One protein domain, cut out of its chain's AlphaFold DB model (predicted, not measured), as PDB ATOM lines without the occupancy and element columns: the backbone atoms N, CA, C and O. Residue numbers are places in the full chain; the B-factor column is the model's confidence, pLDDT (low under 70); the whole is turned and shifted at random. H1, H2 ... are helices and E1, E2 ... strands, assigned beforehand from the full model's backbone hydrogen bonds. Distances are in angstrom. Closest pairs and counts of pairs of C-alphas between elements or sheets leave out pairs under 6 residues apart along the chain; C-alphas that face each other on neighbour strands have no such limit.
ATOM      1  N   SER A 174     121.497 113.838 142.716       95.50
ATOM      2  CA  SER A 174     121.742 112.562 142.019       95.50
ATOM      3  C   SER A 174     122.390 111.470 142.892       95.50
ATOM      4  O   SER A 174     122.260 110.292 142.568       95.50
ATOM      5  N   ALA A 175     123.059 111.830 143.993       95.88
ATOM      6  CA  ALA A 175     123.522 110.880 145.006       95.88
ATOM      7  C   ALA A 175     122.371 110.461 145.934       95.88
ATOM      8  O   ALA A 175     122.200 109.272 146.194       95.88
ATOM      9  N   VAL A 176     121.537 111.416 146.369       96.62
ATOM     10  CA  VAL A 176     120.321 111.150 147.164       96.62
ATOM     11  C   VAL A 176     119.365 110.223 146.406       96.62
ATOM     12  O   VAL A 176     118.887 109.244 146.974       96.62
ATOM     13  N   GLU A 177     119.152 110.479 145.114       95.81
ATOM     14  CA  GLU A 177     118.310 109.672 144.227       95.81
ATOM     15  C   GLU A 177     118.828 108.239 144.085       95.81
ATOM     16  O   GLU A 177     118.079 107.287 144.288       95.81
ATOM     17  N   TYR A 178     120.126 108.071 143.811       93.69
ATOM     18  CA  TYR A 178     120.745 106.746 143.727       93.69
ATOM     19  C   TYR A 178     120.513 105.935 145.009       93.69
ATOM     20  O   TYR A 178     120.145 104.761 144.957       93.69
ATOM     21  N   VAL A 179     120.693 106.566 146.174       94.25
ATOM     22  CA  VAL A 179     120.498 105.904 147.470       94.25
ATOM     23  C   VAL A 179     119.017 105.643 147.759       94.25
ATOM     24  O   VAL A 179     118.695 104.598 148.322       94.25
ATOM     25  N   ARG A 180     118.097 106.516 147.327       94.50
ATOM     26  CA  ARG A 180     116.648 106.273 147.412       94.50
ATOM     27  C   ARG A 180     116.249 105.011 146.651       94.50
ATOM     28  O   ARG A 180     115.560 104.159 147.216       94.50
ATOM     29  N   GLU A 181     116.696 104.865 145.405       91.50
ATOM     30  CA  GLU A 181     116.370 103.691 144.590       91.50
ATOM     31  C   GLU A 181     117.056 102.420 145.115       91.50
ATOM     32  O   GLU A 181     116.417 101.370 145.190       91.50
ATOM     33  N   TYR A 182     118.296 102.520 145.607       89.50
ATOM     34  CA  TYR A 182     118.967 101.425 146.317       89.50
ATOM     35  C   TYR A 182     118.195 100.972 147.573       89.50
ATOM     36  O   TYR A 182     118.064  99.778 147.836       89.50
ATOM     37  N   ILE A 183     117.625 101.898 148.343       90.44
ATOM     38  CA  ILE A 183     116.853 101.559 149.547       90.44
ATOM     39  C   ILE A 183     115.492 100.944 149.187       90.44
ATOM     40  O   ILE A 183     115.096  99.953 149.801       90.44
ATOM     41  N   LYS A 184     114.799 101.452 148.158       88.75
ATOM     42  CA  LYS A 184     113.590 100.804 147.608       88.75
ATOM     43  C   LYS A 184     113.878  99.363 147.175       88.75
ATOM     44  O   LYS A 184     113.132  98.457 147.535       88.75
ATOM     45  N   MET A 185     114.981  99.162 146.457       84.50
ATOM     46  CA  MET A 185     115.480  97.856 146.028       84.50
ATOM     47  C   MET A 185     115.736  96.921 147.220       84.50
ATOM     48  O   MET A 185     115.251  95.790 147.211       84.50
ATOM     49  N   LEU A 186     116.416  97.389 148.277       82.38
ATOM     50  CA  LEU A 186     116.602  96.601 149.503       82.38
ATOM     51  C   LEU A 186     115.268  96.183 150.136       82.38
ATOM     52  O   LEU A 186     115.144  95.044 150.576       82.38
ATOM     53  N   PHE A 187     114.252  97.049 150.159       81.12
ATOM     54  CA  PHE A 187     112.939  96.680 150.701       81.12
ATOM     55  C   PHE A 187     112.191  95.643 149.857       81.12
ATOM     56  O   PHE A 187     111.489  94.805 150.426       81.12
ATOM     57  N   VAL A 188     112.353  95.654 148.531       80.94
ATOM     58  CA  VAL A 188     111.828  94.588 147.661       80.94
ATOM     59  C   VAL A 188     112.537  93.264 147.955       80.94
ATOM     60  O   VAL A 188     111.860  92.256 148.160       80.94
ATOM     61  N   ALA A 189     113.869  93.273 148.067       75.94
ATOM     62  CA  ALA A 189     114.646  92.077 148.391       75.94
ATOM     63  C   ALA A 189     114.283  91.500 149.773       75.94
ATOM     64  O   ALA A 189     114.001  90.310 149.884       75.94
ATOM     65  N   ILE A 190     114.163  92.345 150.804       75.75
ATOM     66  CA  ILE A 190     113.739  91.928 152.153       75.75
ATOM     67  C   ILE A 190     112.355  91.261 152.125       75.75
ATOM     68  O   ILE A 190     112.178  90.215 152.746       75.75
ATOM     69  N   LYS A 191     111.386  91.805 151.374       74.31
ATOM     70  CA  LYS A 191     110.058  91.182 151.224       74.31
ATOM     71  C   LYS A 191     110.114  89.814 150.540       74.31
ATOM     72  O   LYS A 191     109.337  88.933 150.900       74.31
ATOM     73  N   GLN A 192     111.002  89.636 149.563       70.94
ATOM     74  CA  GLN A 192     111.210  88.340 148.911       70.94
ATOM     75  C   GLN A 192     111.846  87.332 149.882       70.94
ATOM     76  O   GLN A 192     111.365  86.206 149.974       70.94
ATOM     77  N   TRP A 193     112.835  87.743 150.684       70.62
ATOM     78  CA  TRP A 193     113.447  86.892 151.718       70.62
ATOM     79  C   TRP A 193     112.465  86.485 152.830       70.62
ATOM     80  O   TRP A 193     112.484  85.347 153.294       70.62
ATOM     81  N   GLU A 194     111.543  87.364 153.240       67.19
ATOM     82  CA  GLU A 194     110.490  86.974 154.194       67.19
ATOM     83  C   GLU A 194     109.558  85.883 153.636       67.19
ATOM     84  O   GLU A 194     109.025  85.090 154.414       67.19
ATOM     85  N   ALA A 195     109.389  85.809 152.311       66.25
ATOM     86  CA  ALA A 195     108.577  84.789 151.650       66.25
ATOM     87  C   ALA A 195     109.295  83.434 151.489       66.25
ATOM     88  O   ALA A 195     108.616  82.407 151.456       66.25
ATOM     89  N   THR A 196     110.635  83.397 151.439       64.94
ATOM     90  CA  THR A 196     111.413  82.138 151.385       64.94
ATOM     91  C   THR A 196     111.577  81.467 152.753       64.94
ATOM     92  O   THR A 196     111.992  80.313 152.833       64.94
ATOM     93  N   GLY A 197     111.224  82.158 153.845       59.34
ATOM     94  CA  GLY A 197     111.322  81.639 155.213       59.34
ATOM     95  C   GLY A 197     112.711  81.780 155.850       59.34
ATOM     96  O   GLY A 197     112.888  81.422 157.018       59.34
ATOM     97  N   GLU A 198     113.683  82.349 155.135       58.09
ATOM     98  CA  GLU A 198     115.009  82.644 155.674       58.09
ATOM     99  C   GLU A 198     114.944  83.858 156.619       58.09
ATOM    100  O   GLU A 198     114.831  85.011 156.207       58.09
ATOM    101  N   ASN A 199     115.032  83.615 157.931       51.88
ATOM    102  CA  ASN A 199     114.960  84.646 158.981       51.88
ATOM    103  C   ASN A 199     116.242  85.516 159.086       51.88
ATOM    104  O   ASN A 199     116.720  85.807 160.183       51.88
ATOM    105  N   ALA A 200     116.797  85.973 157.962       50.09
ATOM    106  CA  ALA A 200     118.016  86.787 157.918       50.09
ATOM    107  C   ALA A 200     117.868  88.174 158.593       50.09
ATOM    108  O   ALA A 200     118.858  88.766 159.017       50.09
ATOM    109  N   PHE A 201     116.636  88.687 158.726       48.94
ATOM    110  CA  PHE A 201     116.336  90.046 159.211       48.94
ATOM    111  C   PHE A 201     115.285  90.074 160.339       48.94
ATOM    112  O   PHE A 201     114.349  90.873 160.314       48.94
ATOM    113  N   SER A 202     115.436  89.236 161.373       48.22
ATOM    114  CA  SER A 202     114.537  89.243 162.549       48.22
ATOM    115  C   SER A 202     114.362  90.635 163.183       48.22
ATOM    116  O   SER A 202     113.252  90.998 163.561       48.22
ATOM    117  N   TRP A 203     115.414  91.464 163.193       48.69
ATOM    118  CA  TRP A 203     115.379  92.837 163.716       48.69
ATOM    119  C   TRP A 203     114.405  93.778 162.981       48.69
ATOM    120  O   TRP A 203     113.963  94.773 163.560       48.69
ATOM    121  N   ALA A 204     114.051  93.492 161.722       48.16
ATOM    122  CA  ALA A 204     113.136  94.327 160.943       48.16
ATOM    123  C   ALA A 204     111.665  94.140 161.360       48.16
ATOM    124  O   ALA A 204     110.868  95.070 161.221       48.16
ATOM    125  N   LYS A 205     111.313  92.973 161.922       49.66
ATOM    126  CA  LYS A 205     109.954  92.654 162.404       49.66
ATOM    127  C   LYS A 205     109.590  93.431 163.675       49.66
ATOM    128  O   LYS A 205     108.419  93.762 163.884       49.66
ATOM    129  N   ASP A 206     110.590  93.796 164.474       49.75
ATOM    130  CA  ASP A 206     110.401  94.458 165.769       49.75
ATOM    131  C   ASP A 206     110.523  95.994 165.710       49.75
ATOM    132  O   ASP A 206     110.020  96.680 166.599       49.75
ATOM    133  N   ASN A 207     111.097  96.561 164.641       53.06
ATOM    134  CA  ASN A 207     111.276  98.009 164.464       53.06
ATOM    135  C   ASN A 207     110.144  98.647 163.622       53.06
ATOM    136  O   ASN A 207     109.786  98.155 162.550       53.06
ATOM    137  N   GLU A 208     109.606  99.787 164.071       53.41
ATOM    138  CA  GLU A 208     108.589 100.561 163.340       53.41
ATOM    139  C   GLU A 208     109.039 100.993 161.939       53.41
ATOM    140  O   GLU A 208     108.217 101.019 161.023       53.41
ATOM    141  N   ALA A 209     110.331 101.260 161.724       49.94
ATOM    142  CA  ALA A 209     110.849 101.616 160.402       49.94
ATOM    143  C   ALA A 209     110.689 100.479 159.373       49.94
ATOM    144  O   ALA A 209     110.373 100.746 158.214       49.94
ATOM    145  N   GLY A 210     110.840  99.216 159.797       51.78
ATOM    146  CA  GLY A 210     110.598  98.048 158.942       51.78
ATOM    147  C   GLY A 210     109.122  97.930 158.555       51.78
ATOM    148  O   GLY A 210     108.791  97.777 157.379       51.78
ATOM    149  N   LYS A 211     108.224  98.126 159.528       56.94
ATOM    150  CA  LYS A 211     106.763  98.135 159.322       56.94
ATOM    151  C   LYS A 211     106.321  99.276 158.397       56.94
ATOM    152  O   LYS A 211     105.534  99.055 157.476       56.94
ATOM    153  N   ALA A 212     106.855 100.479 158.598       53.31
ATOM    154  CA  ALA A 212     106.533 101.654 157.794       53.31
ATOM    155  C   ALA A 212     107.037 101.525 156.345       53.31
ATOM    156  O   ALA A 212     106.315 101.866 155.409       53.31
ATOM    157  N   ALA A 213     108.230 100.964 156.135       47.69
ATOM    158  CA  ALA A 213     108.751 100.710 154.794       47.69
ATOM    159  C   ALA A 213     108.016  99.571 154.063       47.69
ATOM    160  O   ALA A 213     107.753  99.677 152.861       47.69
ATOM    161  N   ALA A 214     107.601  98.518 154.779       50.34
ATOM    162  CA  ALA A 214     106.752  97.471 154.216       50.34
ATOM    163  C   ALA A 214     105.422  98.042 153.684       50.34
ATOM    164  O   ALA A 214     104.987  97.663 152.587       50.34
ATOM    165  N   ALA A 215     104.830  99.004 154.405       53.34
ATOM    166  CA  ALA A 215     103.651  99.753 153.974       53.34
ATOM    167  C   ALA A 215     103.943 100.705 152.794       53.34
ATOM    168  O   ALA A 215     103.194 100.700 151.817       53.34
ATOM    169  N   ALA A 216     105.047 101.461 152.821       46.84
ATOM    170  CA  ALA A 216     105.432 102.367 151.731       46.84
ATOM    171  C   ALA A 216     105.654 101.629 150.396       46.84
ATOM    172  O   ALA A 216     105.179 102.074 149.351       46.84
ATOM    173  N   SER A 217     106.296 100.458 150.423       45.72
ATOM    174  CA  SER A 217     106.453  99.614 149.229       45.72
ATOM    175  C   SER A 217     105.104  99.092 148.701       45.72
ATOM    176  O   SER A 217     104.919  99.030 147.489       45.72
ATOM    177  N   GLY A 287     105.841 111.629 166.793       48.84
ATOM    178  CA  GLY A 287     105.197 111.064 165.592       48.84
ATOM    179  C   GLY A 287     105.787 111.530 164.252       48.84
ATOM    180  O   GLY A 287     105.055 111.733 163.284       48.84
ATOM    181  N   ASN A 288     107.095 111.760 164.207       66.12
ATOM    182  CA  ASN A 288     107.854 112.214 163.058       66.12
ATOM    183  C   ASN A 288     108.388 110.976 162.320       66.12
ATOM    184  O   ASN A 288     109.247 110.257 162.830       66.12
ATOM    185  N   VAL A 289     107.849 110.702 161.131       81.69
ATOM    186  CA  VAL A 289     108.244 109.545 160.312       81.69
ATOM    187  C   VAL A 289     109.755 109.574 160.061       81.69
ATOM    188  O   VAL A 289     110.311 110.631 159.756       81.69
ATOM    189  N   CYS A 290     110.413 108.410 160.162       89.56
ATOM    190  CA  CYS A 290     111.846 108.263 159.889       89.56
ATOM    191  C   CYS A 290     112.225 108.986 158.575       89.56
ATOM    192  O   CYS A 290     111.595 108.712 157.548       89.56
ATOM    193  N   PRO A 291     113.248 109.868 158.563       93.75
ATOM    194  CA  PRO A 291     113.584 110.696 157.400       93.75
ATOM    195  C   PRO A 291     113.734 109.910 156.092       93.75
ATOM    196  O   PRO A 291     113.268 110.345 155.040       93.75
ATOM    197  N   VAL A 292     114.331 108.719 156.164       93.88
ATOM    198  CA  VAL A 292     114.545 107.828 155.011       93.88
ATOM    199  C   VAL A 292     113.264 107.110 154.580       93.88
ATOM    200  O   VAL A 292     113.086 106.845 153.396       93.88
ATOM    201  N   VAL A 293     112.328 106.855 155.499       90.25
ATOM    202  CA  VAL A 293     110.988 106.373 155.130       90.25
ATOM    203  C   VAL A 293     110.211 107.475 154.401       90.25
ATOM    204  O   VAL A 293     109.583 107.178 153.390       90.25
ATOM    205  N   GLN A 294     110.322 108.744 154.831       92.44
ATOM    206  CA  GLN A 294     109.760 109.876 154.077       92.44
ATOM    207  C   GLN A 294     110.364 109.942 152.660       92.44
ATOM    208  O   GLN A 294     109.610 110.014 151.691       92.44
ATOM    209  N   LEU A 295     111.698 109.851 152.533       94.38
ATOM    210  CA  LEU A 295     112.433 109.953 151.259       94.38
ATOM    211  C   LEU A 295     111.900 109.011 150.168       94.38
ATOM    212  O   LEU A 295     111.803 109.401 149.008       94.38
ATOM    213  N   ILE A 296     111.552 107.773 150.529       90.81
ATOM    214  CA  ILE A 296     111.094 106.735 149.587       90.81
ATOM    215  C   ILE A 296     109.823 107.157 148.840       90.81
ATOM    216  O   ILE A 296     109.680 106.847 147.655       90.81
ATOM    217  N   THR A 297     108.924 107.859 149.528       87.38
ATOM    218  CA  THR A 297     107.642 108.351 149.001       87.38
ATOM    219  C   THR A 297     107.687 109.809 148.544       87.38
ATOM    220  O   THR A 297     106.685 110.326 148.061       87.38
ATOM    221  N   GLU A 298     108.820 110.486 148.726       91.31
ATOM    222  CA  GLU A 298     108.933 111.925 148.528       91.31
ATOM    223  C   GLU A 298     109.029 112.314 147.047       91.31
ATOM    224  O   GLU A 298     109.805 111.739 146.275       91.31
ATOM    225  N   SER A 299     108.262 113.335 146.670       91.38
ATOM    226  CA  SER A 299     108.316 113.956 145.342       91.38
ATOM    227  C   SER A 299     109.271 115.148 145.289       91.38
ATOM    228  O   SER A 299     109.928 115.345 144.268       91.38
ATOM    229  N   ASP A 300     109.387 115.918 146.378       94.81
ATOM    230  CA  ASP A 300     110.306 117.056 146.461       94.81
ATOM    231  C   ASP A 300     111.632 116.651 147.122       94.81
ATOM    232  O   ASP A 300     111.864 116.827 148.321       94.81
ATOM    233  N   LEU A 301     112.528 116.096 146.305       94.19
ATOM    234  CA  LEU A 301     113.875 115.712 146.730       94.19
ATOM    235  C   LEU A 301     114.715 116.900 147.211       94.19
ATOM    236  O   LEU A 301     115.555 116.719 148.094       94.19
ATOM    237  N   GLN A 302     114.506 118.100 146.655       94.31
ATOM    238  CA  GLN A 302     115.256 119.285 147.070       94.31
ATOM    239  C   GLN A 302     114.765 119.762 148.436       94.31
ATOM    240  O   GLN A 302     115.585 119.950 149.329       94.31
ATOM    241  N   GLY A 303     113.452 119.879 148.637       94.50
ATOM    242  CA  GLY A 303     112.863 120.210 149.936       94.50
ATOM    243  C   GLY A 303     113.228 119.199 151.026       94.50
ATOM    244  O   GLY A 303     113.501 119.586 152.162       94.50
ATOM    245  N   TRP A 304     113.322 117.909 150.688       95.38
ATOM    246  CA  TRP A 304     113.799 116.880 151.615       95.38
ATOM    247  C   TRP A 304     115.288 117.020 151.948       95.38
ATOM    248  O   TRP A 304     115.653 116.991 153.126       95.38
ATOM    249  N   ALA A 305     116.149 117.220 150.945       94.75
ATOM    250  CA  ALA A 305     117.579 117.435 151.163       94.75
ATOM    251  C   ALA A 305     117.835 118.714 151.981       94.75
ATOM    252  O   ALA A 305     118.656 118.713 152.900       94.75
ATOM    253  N   ASP A 306     117.075 119.775 151.722       92.38
ATOM    254  CA  ASP A 306     117.131 121.034 152.464       92.38
ATOM    255  C   ASP A 306     116.668 120.874 153.917       92.38
ATOM    256  O   ASP A 306     117.255 121.476 154.814       92.38
ATOM    257  N   LYS A 307     115.663 120.025 154.169       92.69
ATOM    258  CA  LYS A 307     115.147 119.723 155.513       92.69
ATOM    259  C   LYS A 307     116.095 118.849 156.346       92.69
ATOM    260  O   LYS A 307     116.150 119.029 157.561       92.69
ATOM    261  N   TYR A 308     116.790 117.891 155.728       93.69
ATOM    262  CA  TYR A 308     117.496 116.823 156.455       93.69
ATOM    263  C   TYR A 308     119.018 116.778 156.277       93.69
ATOM    264  O   TYR A 308     119.700 116.235 157.147       93.69
ATOM    265  N   LEU A 309     119.565 117.315 155.184       93.81
ATOM    266  CA  LEU A 309     121.000 117.235 154.881       93.81
ATOM    267  C   LEU A 309     121.733 118.566 155.064       93.81
ATOM    268  O   LEU A 309     122.922 118.545 155.379       93.81
ATOM    269  N   LYS A 310     121.060 119.714 154.911       85.88
ATOM    270  CA  LYS A 310     121.709 121.022 155.087       85.88
ATOM    271  C   LYS A 310     122.146 121.276 156.548       85.88
ATOM    272  O   LYS A 310     121.502 120.796 157.491       85.88
ATOM    273  N   PRO A 311     123.239 122.038 156.761       76.56
ATOM    274  CA  PRO A 311     123.542 122.651 158.053       76.56
ATOM    275  C   PRO A 311     122.403 123.566 158.520       76.56
ATOM    276  O   PRO A 311     121.754 124.226 157.711       76.56
ATOM    277  N   THR A 312     122.187 123.643 159.834       65.56
ATOM    278  CA  THR A 312     121.118 124.464 160.431       65.56
ATOM    279  C   THR A 312     121.503 125.950 160.576       65.56
ATOM    280  O   THR A 312     120.633 126.800 160.740       65.56
ATOM    281  N   ASP A 313     122.800 126.263 160.517       68.38
ATOM    282  CA  ASP A 313     123.399 127.608 160.503       68.38
ATOM    283  C   ASP A 313     124.621 127.579 159.556       68.38
ATOM    284  O   ASP A 313     125.073 126.501 159.163       68.38
ATOM    285  N   ARG A 314     125.181 128.738 159.190       66.12
ATOM    286  CA  ARG A 314     126.445 128.830 158.426       66.12
ATOM    287  C   ARG A 314     127.662 128.350 159.221       66.12
ATOM    288  O   ARG A 314     128.654 127.924 158.633       66.12
ATOM    289  N   ARG A 315     127.572 128.389 160.551       77.75
ATOM    290  CA  ARG A 315     128.603 127.880 161.459       77.75
ATOM    291  C   ARG A 315     128.744 126.365 161.355       77.75
ATOM    292  O   ARG A 315     127.780 125.641 161.110       77.75
ATOM    293  N   LEU A 316     129.944 125.877 161.656       86.62
ATOM    294  CA  LEU A 316     130.189 124.450 161.834       86.62
ATOM    295  C   LEU A 316     129.346 123.900 162.989       86.62
ATOM    296  O   LEU A 316     129.418 124.397 164.116       86.62
ATOM    297  N   ALA A 317     128.609 122.827 162.721       91.00
ATOM    298  CA  ALA A 317     128.031 122.002 163.766       91.00
ATOM    299  C   ALA A 317     129.157 121.400 164.621       91.00
ATOM    300  O   ALA A 317     130.202 120.989 164.106       91.00
ATOM    301  N   THR A 318     128.952 121.354 165.937       92.31
ATOM    302  CA  THR A 318     129.881 120.744 166.896       92.31
ATOM    303  C   THR A 318     129.093 119.963 167.954       92.31
ATOM    304  O   THR A 318     128.009 120.409 168.330       92.31
ATOM    305  N   PRO A 319     129.611 118.823 168.450       94.94
ATOM    306  CA  PRO A 319     130.828 118.141 168.002       94.94
ATOM    307  C   PRO A 319     130.700 117.539 166.589       94.94
ATOM    308  O   PRO A 319     129.635 117.066 166.200       94.94
ATOM    309  N   SER A 320     131.791 117.544 165.822       96.31
ATOM    310  CA  SER A 320     131.809 117.058 164.432       96.31
ATOM    311  C   SER A 320     133.134 116.410 164.035       96.31
ATOM    312  O   SER A 320     134.168 116.571 164.691       96.31
ATOM    313  N   LEU A 321     133.101 115.647 162.941       98.00
ATOM    314  CA  LEU A 321     134.282 115.065 162.310       98.00
ATOM    315  C   LEU A 321     134.711 115.936 161.127       98.00
ATOM    316  O   LEU A 321     133.958 116.101 160.174       98.00
ATOM    317  N   ILE A 322     135.946 116.427 161.148       97.62
ATOM    318  CA  ILE A 322     136.605 117.034 159.992       97.62
ATOM    319  C   ILE A 322     137.506 115.980 159.337       97.62
ATOM    320  O   ILE A 322     138.338 115.359 160.003       97.62
ATOM    321  N   LEU A 323     137.375 115.788 158.027       97.69
ATOM    322  CA  LEU A 323     138.246 114.925 157.233       97.69
ATOM    323  C   LEU A 323     138.991 115.751 156.184       97.69
ATOM    324  O   LEU A 323     138.396 116.314 155.269       97.69
ATOM    325  N   LEU A 324     140.317 115.789 156.297       96.06
ATOM    326  CA  LEU A 324     141.186 116.386 155.287       96.06
ATOM    327  C   LEU A 324     141.605 115.296 154.293       96.06
ATOM    328  O   LEU A 324     142.483 114.493 154.607       96.06
ATOM    329  N   PHE A 325     140.978 115.259 153.117       95.69
ATOM    330  CA  PHE A 325     141.277 114.352 152.005       95.69
ATOM    331  C   PHE A 325     142.367 114.958 151.104       95.69
ATOM    332  O   PHE A 325     142.090 115.663 150.136       95.69
ATOM    333  N   GLY A 326     143.632 114.700 151.432       93.19
ATOM    334  CA  GLY A 326     144.789 115.098 150.625       93.19
ATOM    335  C   GLY A 326     145.552 113.891 150.082       93.19
ATOM    336  O   GLY A 326     144.976 112.846 149.785       93.19
ATOM    337  N   SER A 327     146.881 114.017 149.989       92.31
ATOM    338  CA  SER A 327     147.782 112.904 149.650       92.31
ATOM    339  C   SER A 327     147.576 111.688 150.571       92.31
ATOM    340  O   SER A 327     147.590 110.555 150.101       92.31
ATOM    341  N   SER A 328     147.317 111.948 151.856       92.69
ATOM    342  CA  SER A 328     146.718 111.024 152.827       92.69
ATOM    343  C   SER A 328     145.391 111.614 153.322       92.69
ATOM    344  O   SER A 328     145.158 112.814 153.140       92.69
ATOM    345  N   ALA A 329     144.545 110.818 153.980       95.31
ATOM    346  CA  ALA A 329     143.365 111.336 154.669       95.31
ATOM    347  C   ALA A 329     143.612 111.444 156.183       95.31
ATOM    348  O   ALA A 329     144.103 110.499 156.808       95.31
ATOM    349  N   LYS A 330     143.278 112.589 156.790       95.94
ATOM    350  CA  LYS A 330     143.444 112.852 158.233       95.94
ATOM    351  C   LYS A 330     142.077 113.102 158.871       95.94
ATOM    352  O   LYS A 330     141.387 114.038 158.475       95.94
ATOM    353  N   PHE A 331     141.714 112.281 159.854       97.50
ATOM    354  CA  PHE A 331     140.452 112.364 160.591       97.50
ATOM    355  C   PHE A 331     140.685 113.159 161.876       97.50
ATOM    356  O   PHE A 331     141.561 112.826 162.683       97.50
ATOM    357  N   LEU A 332     139.915 114.226 162.053       97.31
ATOM    358  CA  LEU A 332     140.085 115.229 163.094       97.31
ATOM    359  C   LEU A 332     138.735 115.449 163.787       97.31
ATOM    360  O   LEU A 332     137.778 115.881 163.161       97.31
ATOM    361  N   MET A 333     138.644 115.168 165.081       96.56
ATOM    362  CA  MET A 333     137.450 115.480 165.869       96.56
ATOM    363  C   MET A 333     137.502 116.944 166.306       96.56
ATOM    364  O   MET A 333     138.511 117.361 166.885       96.56
ATOM    365  N   LEU A 334     136.417 117.680 166.077       95.56
ATOM    366  CA  LEU A 334     136.192 119.045 166.543       95.56
ATOM    367  C   LEU A 334     135.181 119.019 167.701       95.56
ATOM    368  O   LEU A 334     134.066 118.526 167.536       95.56
ATOM    369  N   ASP A 335     135.574 119.508 168.880       94.19
ATOM    370  CA  ASP A 335     134.669 119.626 170.034       94.19
ATOM    371  C   ASP A 335     133.871 120.948 170.041       94.19
ATOM    372  O   ASP A 335     134.138 121.865 169.264       94.19
ATOM    373  N   GLU A 336     132.909 121.060 170.961       91.75
ATOM    374  CA  GLU A 336     132.069 122.253 171.198       91.75
ATOM    375  C   GLU A 336     132.863 123.545 171.479       91.75
ATOM    376  O   GLU A 336     132.324 124.648 171.420       91.75
ATOM    377  N   LYS A 337     134.154 123.432 171.817       90.75
ATOM    378  CA  LYS A 337     135.065 124.551 172.116       90.75
ATOM    379  C   LYS A 337     136.047 124.793 170.968       90.75
ATOM    380  O   LYS A 337     137.103 125.402 171.174       90.75
ATOM    381  N   LEU A 338     135.726 124.284 169.775       88.25
ATOM    382  CA  LEU A 338     136.551 124.312 168.568       88.25
ATOM    383  C   LEU A 338     137.976 123.780 168.815       88.25
ATOM    384  O   LEU A 338     138.960 124.249 168.226       88.25
ATOM    385  N   LYS A 339     138.146 122.815 169.727       91.81
ATOM    386  CA  LYS A 339     139.416 122.102 169.894       91.81
ATOM    387  C   LYS A 339     139.438 120.927 168.938       91.81
ATOM    388  O   LYS A 339     138.542 120.090 168.933       91.81
ATOM    389  N   MET A 340     140.503 120.872 168.148       93.94
ATOM    390  CA  MET A 340     140.702 119.847 167.140       93.94
ATOM    391  C   MET A 340     141.709 118.812 167.642       93.94
ATOM    392  O   MET A 340     142.806 119.178 168.068       93.94
ATOM    393  N   ARG A 341     141.349 117.528 167.586       94.12
ATOM    394  CA  ARG A 341     142.235 116.400 167.923       94.12
ATOM    395  C   ARG A 341     142.276 115.394 166.775       94.12
ATOM    396  O   ARG A 341     141.233 115.047 166.230       94.12
ATOM    397  N   THR A 342     143.458 114.894 166.426       94.94
ATOM    398  CA  THR A 342     143.572 113.785 165.467       94.94
ATOM    399  C   THR A 342     143.007 112.514 166.085       94.94
ATOM    400  O   THR A 342     143.386 112.145 167.194       94.94
ATOM    401  N   VAL A 343     142.096 111.864 165.365       95.50
ATOM    402  CA  VAL A 343     141.408 110.628 165.780       95.50
ATOM    403  C   VAL A 343     141.658 109.465 164.823       95.50
ATOM    404  O   VAL A 343     141.447 108.319 165.198       95.50
ATOM    405  N   GLY A 344     142.168 109.736 163.619       94.06
ATOM    406  CA  GLY A 344     142.527 108.701 162.657       94.06
ATOM    407  C   GLY A 344     143.366 109.228 161.497       94.06
ATOM    408  O   GLY A 344     143.466 110.435 161.257       94.06
ATOM    409  N   HIS A 345     143.957 108.302 160.752       94.50
ATOM    410  CA  HIS A 345     144.745 108.570 159.556       94.50
ATOM    411  C   HIS A 345     144.594 107.402 158.578       94.50
ATOM    412  O   HIS A 345     144.651 106.246 158.993       94.50
ATOM    413  N   MET A 346     144.431 107.698 157.290       94.44
ATOM    414  CA  MET A 346     144.385 106.704 156.219       94.44
ATOM    415  C   MET A 346     145.438 107.058 155.155       94.44
ATOM    416  O   MET A 346     145.286 108.075 154.470       94.44
ATOM    417  N   PRO A 347     146.488 106.236 154.972       92.94
ATOM    418  CA  PRO A 347     147.516 106.491 153.961       92.94
ATOM    419  C   PRO A 347     147.029 106.188 152.533       92.94
ATOM    420  O   PRO A 347     147.549 106.758 151.581       92.94
ATOM    421  N   MET A 348     146.013 105.328 152.384       93.25
ATOM    422  CA  MET A 348     145.439 104.878 151.106       93.25
ATOM    423  C   MET A 348     144.466 105.914 150.517       93.25
ATOM    424  O   MET A 348     143.248 105.736 150.566       93.25
ATOM    425  N   SER A 349     144.997 107.049 150.062       93.94
ATOM    426  CA  SER A 349     144.220 108.247 149.715       93.94
ATOM    427  C   SER A 349     144.712 108.908 148.416       93.94
ATOM    428  O   SER A 349     145.096 108.216 147.479       93.94
ATOM    429  N   GLY A 350     144.717 110.243 148.317       93.44
ATOM    430  CA  GLY A 350     145.012 110.963 147.075       93.44
ATOM    431  C   GLY A 350     146.340 110.581 146.408       93.44
ATOM    432  O   GLY A 350     146.371 110.450 145.191       93.44
ATOM    433  N   LYS A 351     147.424 110.318 147.161       92.62
ATOM    434  CA  LYS A 351     148.686 109.849 146.545       92.62
ATOM    435  C   LYS A 351     148.620 108.396 146.072       92.62
ATOM    436  O   LYS A 351     149.313 108.068 145.115       92.62
ATOM    437  N   THR A 352     147.787 107.555 146.684       95.44
ATOM    438  CA  THR A 352     147.501 106.204 146.178       95.44
ATOM    439  C   THR A 352     146.743 106.283 144.860       95.44
ATOM    440  O   THR A 352     147.121 105.598 143.918       95.44
ATOM    441  N   LEU A 353     145.753 107.175 144.750       95.94
ATOM    442  CA  LEU A 353     145.042 107.417 143.495       95.94
ATOM    443  C   LEU A 353     145.972 107.938 142.389       95.94
ATOM    444  O   LEU A 353     145.952 107.384 141.297       95.94
ATOM    445  N   CYS A 354     146.831 108.927 142.683       94.62
ATOM    446  CA  CYS A 354     147.856 109.384 141.736       94.62
ATOM    447  C   CYS A 354     148.769 108.230 141.296       94.62
ATOM    448  O   CYS A 354     148.921 108.006 140.105       94.62
ATOM    449  N   ALA A 431     139.941 104.596 134.748       98.62
ATOM    450  CA  ALA A 431     140.018 105.841 135.518       98.62
ATOM    451  C   ALA A 431     138.758 106.065 136.376       98.62
ATOM    452  O   ALA A 431     138.868 106.334 137.575       98.62
ATOM    453  N   ALA A 432     137.571 105.859 135.797       98.56
ATOM    454  CA  ALA A 432     136.285 105.949 136.486       98.56
ATOM    455  C   ALA A 432     136.180 104.941 137.644       98.56
ATOM    456  O   ALA A 432     135.756 105.297 138.747       98.56
ATOM    457  N   GLY A 433     136.630 103.699 137.439       98.00
ATOM    458  CA  GLY A 433     136.699 102.684 138.491       98.00
ATOM    459  C   GLY A 433     137.678 103.021 139.614       98.00
ATOM    460  O   GLY A 433     137.322 102.888 140.784       98.00
ATOM    461  N   LEU A 434     138.892 103.478 139.287       98.25
ATOM    462  CA  LEU A 434     139.906 103.866 140.278       98.25
ATOM    463  C   LEU A 434     139.431 105.046 141.139       98.25
ATOM    464  O   LEU A 434     139.561 105.007 142.366       98.25
ATOM    465  N   LEU A 435     138.829 106.065 140.514       98.44
ATOM    466  CA  LEU A 435     138.230 107.196 141.223       98.44
ATOM    467  C   LEU A 435     137.062 106.742 142.111       98.44
ATOM    468  O   LEU A 435     137.018 107.113 143.286       98.44
ATOM    469  N   SER A 436     136.154 105.917 141.575       97.31
ATOM    470  CA  SER A 436     135.006 105.358 142.302       97.31
ATOM    471  C   SER A 436     135.449 104.589 143.545       97.31
ATOM    472  O   SER A 436     135.020 104.919 144.651       97.31
ATOM    473  N   TYR A 437     136.389 103.652 143.399       97.25
ATOM    474  CA  TYR A 437     136.958 102.883 144.506       97.25
ATOM    475  C   TYR A 437     137.549 103.793 145.596       97.25
ATOM    476  O   TYR A 437     137.213 103.663 146.777       97.25
ATOM    477  N   GLN A 438     138.382 104.768 145.216       97.38
ATOM    478  CA  GLN A 438     139.017 105.665 146.183       97.38
ATOM    479  C   GLN A 438     138.006 106.580 146.896       97.38
ATOM    480  O   GLN A 438     138.123 106.793 148.107       97.38
ATOM    481  N   CYS A 439     137.021 107.117 146.172       97.81
ATOM    482  CA  CYS A 439     135.982 107.982 146.733       97.81
ATOM    483  C   CYS A 439     135.028 107.210 147.652       97.81
ATOM    484  O   CYS A 439     134.675 107.707 148.722       97.81
ATOM    485  N   LYS A 440     134.679 105.968 147.300       96.19
ATOM    486  CA  LYS A 440     133.909 105.076 148.173       96.19
ATOM    487  C   LYS A 440     134.630 104.785 149.479       96.19
ATOM    488  O   LYS A 440     134.038 104.920 150.544       96.19
ATOM    489  N   MET A 441     135.924 104.468 149.420       96.25
ATOM    490  CA  MET A 441     136.739 104.275 150.624       96.25
ATOM    491  C   MET A 441     136.709 105.522 151.523       96.25
ATOM    492  O   MET A 441     136.487 105.403 152.727       96.25
ATOM    493  N   ILE A 442     136.838 106.725 150.949       97.75
ATOM    494  CA  ILE A 442     136.725 107.992 151.693       97.75
ATOM    495  C   ILE A 442     135.342 108.147 152.345       97.75
ATOM    496  O   ILE A 442     135.282 108.397 153.549       97.75
ATOM    497  N   GLY A 443     134.246 107.955 151.601       97.81
ATOM    498  CA  GLY A 443     132.881 108.048 152.138       97.81
ATOM    499  C   GLY A 443     132.610 107.023 153.245       97.81
ATOM    500  O   GLY A 443     132.134 107.380 154.323       97.81
ATOM    501  N   LYS A 444     133.015 105.767 153.028       96.56
ATOM    502  CA  LYS A 444     132.882 104.668 153.994       96.56
ATOM    503  C   LYS A 444     133.634 104.952 155.292       96.56
ATOM    504  O   LYS A 444     133.054 104.845 156.371       96.56
ATOM    505  N   PHE A 445     134.907 105.342 155.217       97.19
ATOM    506  CA  PHE A 445     135.689 105.646 156.418       97.19
ATOM    507  C   PHE A 445     135.234 106.931 157.110       97.19
ATOM    508  O   PHE A 445     135.267 106.977 158.339       97.19
ATOM    509  N   ALA A 446     134.778 107.946 156.372       97.88
ATOM    510  CA  ALA A 446     134.172 109.145 156.950       97.88
ATOM    511  C   ALA A 446     132.942 108.788 157.801       97.88
ATOM    512  O   ALA A 446     132.863 109.191 158.962       97.88
ATOM    513  N   TYR A 447     132.044 107.955 157.267       98.00
ATOM    514  CA  TYR A 447     130.878 107.467 157.999       98.00
ATOM    515  C   TYR A 447     131.258 106.574 159.195       98.00
ATOM    516  O   TYR A 447     130.801 106.790 160.314       98.00
ATOM    517  N   LEU A 448     132.140 105.586 159.017       97.12
ATOM    518  CA  LEU A 448     132.525 104.692 160.119       97.12
ATOM    519  C   LEU A 448     133.212 105.444 161.274       97.12
ATOM    520  O   LEU A 448     132.955 105.136 162.439       97.12
ATOM    521  N   ASN A 449     134.031 106.459 160.978       97.12
ATOM    522  CA  ASN A 449     134.636 107.302 162.011       97.12
ATOM    523  C   ASN A 449     133.596 108.192 162.707       97.12
ATOM    524  O   ASN A 449     133.666 108.336 163.927       97.12
ATOM    525  N   SER A 450     132.612 108.751 161.991       96.88
ATOM    526  CA  SER A 450     131.558 109.549 162.636       96.88
ATOM    527  C   SER A 450     130.728 108.707 163.606       96.88
ATOM    528  O   SER A 450     130.456 109.142 164.726       96.88
ATOM    529  N   ARG A 451     130.435 107.452 163.238       94.88
ATOM    530  CA  ARG A 451     129.778 106.470 164.112       94.88
ATOM    531  C   ARG A 451     130.620 106.099 165.328       94.88
ATOM    532  O   ARG A 451     130.078 106.084 166.429       94.88
ATOM    533  N   ALA A 452     131.916 105.845 165.154       95.19
ATOM    534  CA  ALA A 452     132.826 105.530 166.259       95.19
ATOM    535  C   ALA A 452     133.000 106.698 167.253       95.19
ATOM    536  O   ALA A 452     133.285 106.475 168.427       95.19
ATOM    537  N   LEU A 453     132.812 107.937 166.789       95.31
ATOM    538  CA  LEU A 453     132.901 109.163 167.592       95.31
ATOM    539  C   LEU A 453     131.533 109.674 168.084       95.31
ATOM    540  O   LEU A 453     131.496 110.659 168.818       95.31
ATOM    541  N   ASN A 454     130.435 109.018 167.686       94.19
ATOM    542  CA  ASN A 454     129.042 109.428 167.905       94.19
ATOM    543  C   ASN A 454     128.756 110.898 167.519       94.19
ATOM    544  O   ASN A 454     128.100 111.623 168.266       94.19
ATOM    545  N   VAL A 455     129.242 111.333 166.351       95.12
ATOM    546  CA  VAL A 455     128.939 112.661 165.783       95.12
ATOM    547  C   VAL A 455     127.976 112.558 164.605       95.12
ATOM    548  O   VAL A 455     128.022 111.608 163.823       95.12
ATOM    549  N   GLU A 456     127.099 113.552 164.479       93.69
ATOM    550  CA  GLU A 456     126.083 113.610 163.421       93.69
ATOM    551  C   GLU A 456     126.555 114.354 162.176       93.69
ATOM    552  O   GLU A 456     126.044 114.086 161.095       93.69
ATOM    553  N   ASP A 457     127.554 115.227 162.301       96.00
ATOM    554  CA  ASP A 457     128.050 116.054 161.207       96.00
ATOM    555  C   ASP A 457     129.486 115.702 160.824       96.00
ATOM    556  O   ASP A 457     130.392 115.627 161.665       96.00
ATOM    557  N   VAL A 458     129.688 115.515 159.520       97.75
ATOM    558  CA  VAL A 458     130.989 115.254 158.911       97.75
ATOM    559  C   VAL A 458     131.285 116.317 157.864       97.75
ATOM    560  O   VAL A 458     130.554 116.444 156.887       97.75
ATOM    561  N   TYR A 459     132.377 117.053 158.038       97.00
ATOM    562  CA  TYR A 459     132.872 118.031 157.075       97.00
ATOM    563  C   TYR A 459     134.112 117.477 156.376       97.00
ATOM    564  O   TYR A 459     135.078 117.104 157.040       97.00
ATOM    565  N   ILE A 460     134.122 117.445 155.045       97.06
ATOM    566  CA  ILE A 460     135.285 117.006 154.266       97.06
ATOM    567  C   ILE A 460     135.834 118.169 153.428       97.06
ATOM    568  O   ILE A 460     135.091 118.919 152.791       97.06
ATOM    569  N   CYS A 461     137.155 118.313 153.433       95.50
ATOM    570  CA  CYS A 461     137.917 119.259 152.619       95.50
ATOM    571  C   CYS A 461     139.152 118.567 152.011       95.50
ATOM    572  O   CYS A 461     139.410 117.395 152.276       95.50
ATOM    573  N   GLY A 462     139.920 119.276 151.183       94.75
ATOM    574  CA  GLY A 462     141.101 118.775 150.475       94.75
ATOM    575  C   GLY A 462     140.973 118.764 148.943       94.75
ATOM    576  O   GLY A 462     139.878 118.808 148.382       94.75
ATOM    577  N   SER A 463     142.114 118.759 148.248       93.75
ATOM    578  CA  SER A 463     142.212 119.075 146.810       93.75
ATOM    579  C   SER A 463     141.380 118.197 145.858       93.75
ATOM    580  O   SER A 463     140.756 118.778 144.971       93.75
ATOM    581  N   PRO A 464     141.279 116.858 146.013       94.62
ATOM    582  CA  PRO A 464     140.460 116.022 145.125       94.62
ATOM    583  C   PRO A 464     138.967 116.373 145.157       94.62
ATOM    584  O   PRO A 464     138.233 116.023 144.242       94.62
ATOM    585  N   LEU A 465     138.498 117.093 146.181       95.81
ATOM    586  CA  LEU A 465     137.103 117.518 146.291       95.81
ATOM    587  C   LEU A 465     136.806 118.827 145.553       95.81
ATOM    588  O   LEU A 465     135.665 119.287 145.608       95.81
ATOM    589  N   ARG A 466     137.772 119.417 144.828       94.06
ATOM    590  CA  ARG A 466     137.490 120.520 143.887       94.06
ATOM    591  C   ARG A 466     136.553 120.069 142.758       94.06
ATOM    592  O   ARG A 466     135.659 120.819 142.362       94.06
ATOM    593  N   TYR A 467     136.653 118.805 142.342       95.50
ATOM    594  CA  TYR A 467     135.804 118.203 141.314       95.50
ATOM    595  C   TYR A 467     134.457 117.737 141.865       95.50
ATOM    596  O   TYR A 467     134.374 117.052 142.888       95.50
ATOM    597  N   GLN A 468     133.392 118.043 141.127       96.00
ATOM    598  CA  GLN A 468     132.038 117.616 141.467       96.00
ATOM    599  C   GLN A 468     131.868 116.087 141.418       96.00
ATOM    600  O   GLN A 468     131.204 115.523 142.289       96.00
ATOM    601  N   LEU A 469     132.517 115.414 140.461       97.06
ATOM    602  CA  LEU A 469     132.474 113.956 140.311       97.06
ATOM    603  C   LEU A 469     132.996 113.227 141.563       97.06
ATOM    604  O   LEU A 469     132.332 112.328 142.077       97.06
ATOM    605  N   ALA A 470     134.132 113.674 142.107       97.81
ATOM    606  CA  ALA A 470     134.702 113.121 143.334       97.81
ATOM    607  C   ALA A 470     133.783 113.354 144.546       97.81
ATOM    608  O   ALA A 470     133.506 112.418 145.297       97.81
ATOM    609  N   ARG A 471     133.233 114.574 144.697       98.00
ATOM    610  CA  ARG A 471     132.221 114.878 145.728       98.00
ATOM    611  C   ARG A 471     131.015 113.935 145.627       98.00
ATOM    612  O   ARG A 471     130.625 113.356 146.635       98.00
ATOM    613  N   LYS A 472     130.509 113.695 144.410       97.69
ATOM    614  CA  LYS A 472     129.334 112.843 144.150       97.69
ATOM    615  C   LYS A 472     129.577 111.401 144.582       97.69
ATOM    616  O   LYS A 472     128.740 110.811 145.252       97.69
ATOM    617  N   MET A 473     130.724 110.834 144.210       97.81
ATOM    618  CA  MET A 473     131.071 109.453 144.561       97.81
ATOM    619  C   MET A 473     131.261 109.272 146.076       97.81
ATOM    620  O   MET A 473     130.841 108.252 146.627       97.81
ATOM    621  N   VAL A 474     131.838 110.269 146.761       98.44
ATOM    622  CA  VAL A 474     131.939 110.286 148.231       98.44
ATOM    623  C   VAL A 474     130.549 110.399 148.878       98.44
ATOM    624  O   VAL A 474     130.257 109.619 149.783       98.44
ATOM    625  N   GLU A 475     129.680 111.298 148.396       97.69
ATOM    626  CA  GLU A 475     128.283 111.440 148.848       97.69
ATOM    627  C   GLU A 475     127.498 110.144 148.714       97.69
ATOM    628  O   GLU A 475     126.976 109.651 149.711       97.69
ATOM    629  N   THR A 476     127.450 109.557 147.514       97.38
ATOM    630  CA  THR A 476     126.722 108.306 147.274       97.38
ATOM    631  C   THR A 476     127.186 107.221 148.242       97.38
ATOM    632  O   THR A 476     126.359 106.591 148.896       97.38
ATOM    633  N   SER A 477     128.500 107.035 148.403       97.19
ATOM    634  CA  SER A 477     129.024 106.012 149.313       97.19
ATOM    635  C   SER A 477     128.716 106.284 150.784       97.19
ATOM    636  O   SER A 477     128.493 105.338 151.532       97.19
ATOM    637  N   PHE A 478     128.736 107.545 151.216       98.56
ATOM    638  CA  PHE A 478     128.448 107.922 152.598       98.56
ATOM    639  C   PHE A 478     126.951 107.796 152.917       98.56
ATOM    640  O   PHE A 478     126.573 107.294 153.977       98.56
ATOM    641  N   PHE A 479     126.087 108.231 151.997       98.06
ATOM    642  CA  PHE A 479     124.636 108.184 152.166       98.06
ATOM    643  C   PHE A 479     124.084 106.760 152.115       98.06
ATOM    644  O   PHE A 479     123.158 106.481 152.873       98.06
ATOM    645  N   LEU A 480     124.672 105.843 151.330       95.75
ATOM    646  CA  LEU A 480     124.326 104.411 151.373       95.75
ATOM    647  C   LEU A 480     124.347 103.873 152.813       95.75
ATOM    648  O   LEU A 480     123.382 103.255 153.262       95.75
ATOM    649  N   ASP A 481     125.412 104.159 153.563       96.06
ATOM    650  CA  ASP A 481     125.535 103.752 154.961       96.06
ATOM    651  C   ASP A 481     124.672 104.594 155.914       96.06
ATOM    652  O   ASP A 481     123.967 104.041 156.763       96.06
ATOM    653  N   SER A 482     124.707 105.925 155.779       97.25
ATOM    654  CA  SER A 482     123.992 106.843 156.675       97.25
ATOM    655  C   SER A 482     122.476 106.643 156.623       97.25
ATOM    656  O   SER A 482     121.820 106.551 157.663       97.25
ATOM    657  N   PHE A 483     121.903 106.499 155.426       95.94
ATOM    658  CA  PHE A 483     120.459 106.343 155.262       95.94
ATOM    659  C   PHE A 483     120.010 104.938 155.686       95.94
ATOM    660  O   PHE A 483     119.005 104.802 156.385       95.94
ATOM    661  N   THR A 484     120.792 103.898 155.373       91.62
ATOM    662  CA  THR A 484     120.525 102.536 155.870       91.62
ATOM    663  C   THR A 484     120.559 102.490 157.401       91.62
ATOM    664  O   THR A 484     119.713 101.851 158.024       91.62
ATOM    665  N   ASN A 485     121.474 103.219 158.049       91.62
ATOM    666  CA  ASN A 485     121.508 103.298 159.510       91.62
ATOM    667  C   ASN A 485     120.391 104.164 160.105       91.62
ATOM    668  O   ASN A 485     119.910 103.855 161.195       91.62
ATOM    669  N   CYS A 486     119.926 105.196 159.397       92.88
ATOM    670  CA  CYS A 486     118.770 105.996 159.804       92.88
ATOM    671  C   CYS A 486     117.493 105.143 159.937       92.88
ATOM    672  O   CYS A 486     116.683 105.406 160.822       92.88
ATOM    673  N   LEU A 487     117.329 104.078 159.145       88.06
ATOM    674  CA  LEU A 487     116.236 103.108 159.330       88.06
ATOM    675  C   LEU A 487     116.307 102.382 160.689       88.06
ATOM    676  O   LEU A 487     115.285 101.965 161.226       88.06
ATOM    677  N   ILE A 488     117.499 102.246 161.274       85.31
ATOM    678  CA  ILE A 488     117.719 101.583 162.571       85.31
ATOM    679  C   ILE A 488     117.702 102.594 163.728       85.31
ATOM    680  O   ILE A 488     117.201 102.285 164.805       85.31
ATOM    681  N   LYS A 489     118.274 103.789 163.530       85.38
ATOM    682  CA  LYS A 489     118.523 104.783 164.592       85.38
ATOM    683  C   LYS A 489     117.641 106.034 164.527       85.38
ATOM    684  O   LYS A 489     117.803 106.909 165.367       85.38
ATOM    685  N   GLY A 490     116.759 106.160 163.536       86.50
ATOM    686  CA  GLY A 490     115.841 107.296 163.355       86.50
ATOM    687  C   GLY A 490     116.480 108.614 162.888       86.50
ATOM    688  O   GLY A 490     115.761 109.510 162.454       86.50
ATOM    689  N   ARG A 491     117.815 108.732 162.934       89.94
ATOM    690  CA  ARG A 491     118.585 109.942 162.600       89.94
ATOM    691  C   ARG A 491     119.571 109.722 161.452       89.94
ATOM    692  O   ARG A 491     120.195 108.665 161.360       89.94
ATOM    693  N   ILE A 492     119.731 110.744 160.610       93.94
ATOM    694  CA  ILE A 492     120.709 110.795 159.514       93.94
ATOM    695  C   ILE A 492     122.016 111.393 160.039       93.94
ATOM    696  O   ILE A 492     122.010 112.456 160.650       93.94
ATOM    697  N   THR A 493     123.148 110.754 159.742       96.06
ATOM    698  CA  THR A 493     124.454 111.426 159.800       96.06
ATOM    699  C   THR A 493     124.617 112.255 158.525       96.06
ATOM    700  O   THR A 493     124.472 111.723 157.420       96.06
ATOM    701  N   ARG A 494     124.904 113.549 158.658       96.19
ATOM    702  CA  ARG A 494     125.059 114.505 157.558       96.19
ATOM    703  C   ARG A 494     126.507 114.568 157.073       96.19
ATOM    704  O   ARG A 494     127.454 114.390 157.843       96.19
ATOM    705  N   LEU A 495     126.657 114.846 155.783       97.50
ATOM    706  CA  LEU A 495     127.933 115.035 155.105       97.50
ATOM    707  C   LEU A 495     127.941 116.401 154.423       97.50
ATOM    708  O   LEU A 495     127.029 116.724 153.668       97.50
ATOM    709  N   HIS A 496     129.015 117.147 154.647       96.38
ATOM    710  CA  HIS A 496     129.214 118.502 154.159       96.38
ATOM    711  C   HIS A 496     130.571 118.615 153.467       96.38
ATOM    712  O   HIS A 496     131.582 118.143 153.988       96.38
ATOM    713  N   PHE A 497     130.634 119.305 152.330       96.25
ATOM    714  CA  PHE A 497     131.905 119.670 151.697       96.25
ATOM    715  C   PHE A 497     132.143 121.163 151.836       96.25
ATOM    716  O   PHE A 497     131.325 121.944 151.359       96.25
ATOM    717  N   ILE A 498     133.257 121.568 152.442       94.38
ATOM    718  CA  ILE A 498     133.598 122.992 152.579       94.38
ATOM    719  C   ILE A 498     134.025 123.543 151.207       94.38
ATOM    720  O   ILE A 498     134.734 122.867 150.457       94.38
ATOM    721  N   GLN A 499     133.580 124.753 150.865       93.81
ATOM    722  CA  GLN A 499     133.959 125.428 149.618       93.81
ATOM    723  C   GLN A 499     135.467 125.731 149.563       93.81
ATOM    724  O   GLN A 499     136.136 125.832 150.590       93.81
TER     725      GLN A 499
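What this domain is: This is residues 174 to 217, 287 to 354 and 431 to 499 of the 524 residues of an uncharacterized protein of Helobdella robusta (UniProt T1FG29). A strongly twisted sheet of five strands has two long helices, H7 and H9, packed side by side over one face, and a cluster of helices, H1, H3, H4 and H5, packs together beyond it, with H1, H3 and H4 meeting H9. H9 is the middle of the model, between the sheet and that cluster. The printed part has 181 residues, with nine named helices and five named strands in the order H1 H2 H3 H4 H5 E1 E2 E3 H6 H7 E4 H8 H9 E5. The sheet runs E3 E2 E1 E4 E5 and is mixed, and the class is mixed, helices and strands. The whole is compact, with a radius of gyration of the C-alphas of 17.3 A and spans of 48 by 39 by 30 A.

Where its parts are: Find C-alpha 174 at (121.742, 112.562, 142.019); from there H1 runs through residues 174 to 196, 33.5 A long. Next come H2, residues 202 to 206, and H3, residues 208 to 217. After the first cut look for H4, residues 291 to 297, and H5, residues 301 to 308. The strands E1, residues 320 to 325, E2, residues 329 to 334, and E3, residues 340 to 346, follow, E3 being 17.5 A long, and then H6, residues 350 to 354. After the second cut, start at C-alpha 431 at (140.018, 105.841, 135.518) and read H7, residues 431 to 452, 31.6 A long. E4 is residues 457 to 461, H8 residues 463 to 466, and H9 residues 468 to 489, 29.7 A long with a kink of 27 degrees near residue 477. E5, residues 494 to 497, ends at C-alpha 497 at (131.905, 119.670, 151.697).

How they stand to each other: Begin with the sheet, whose edge strands are E3 and E5. E1, E2 and E3 form a meander, each strand the antiparallel neighbour of the one before, in two hairpins; look for N 322 and O 332 at 2.8 A, and N 331 and O 344 at 2.9 A. E1 and E4 are parallel, with N 323 and O 459 at 2.8 A. E4 and E5 are parallel, with N 460 and O 496 at 2.8 A; with H8 and H9 between them they make a strand-helix-strand unit, two parallel neighbours joined through helices, with a right-handed crossover. H7 and H9 are on the same face, in two layers, a sheet and its helices; H9 has a height over the sheet of 8.1 A. H7 and H9 touch, closest at the C-alphas of Gly 443 and Phe 478, 4.5 A, at a tilt of 38 degrees, only just steep, the same way. H8 only grazes the sheet. H6 and H7 only just touch, with 3 pairs of C-alphas within 8 A, the closest those of Leu 353 and Gln 438, 6.8 A. Farther out, H1 touches H9 with residues 174 to 183 alone, closest at the C-alphas of Ala 175 and Thr 476, 4.7 A, at a steep tilt of 40 degrees. H3 and H4 touch at the C-alphas of Ala 213 and Val 293, their closest, 6.1 A. H4 and H5 form a helical hairpin and only just touch, with 3 pairs. H2 and H3 only just touch, and only at the corner. Every O i to N i+4 pair is within hydrogen-bond range in H1, H3, H5, H6 and H7; H4 has 2 of 3, H9 16 of 18, and H2 0 of 1 beside 1 of 2 O i to N i+3 pairs, while H8 is too short.

The domain as a whole: The C-alphas of Thr 196 and Lys 337, the two farthest apart, are 52.8 A apart. Residues 218 to 286 and 355 to 430 are not printed, with gaps of 20.0 A from C-alpha 217 to 287 and 10.6 A from C-alpha 354 to 431. Of the links that are printed whole, H5 to E1, 11 residues, is long and the others are tight. The mean pLDDT of the printed part is 87.1; look for values under 70 at residues 194 to 217, 287 to 288 and 312 to 314.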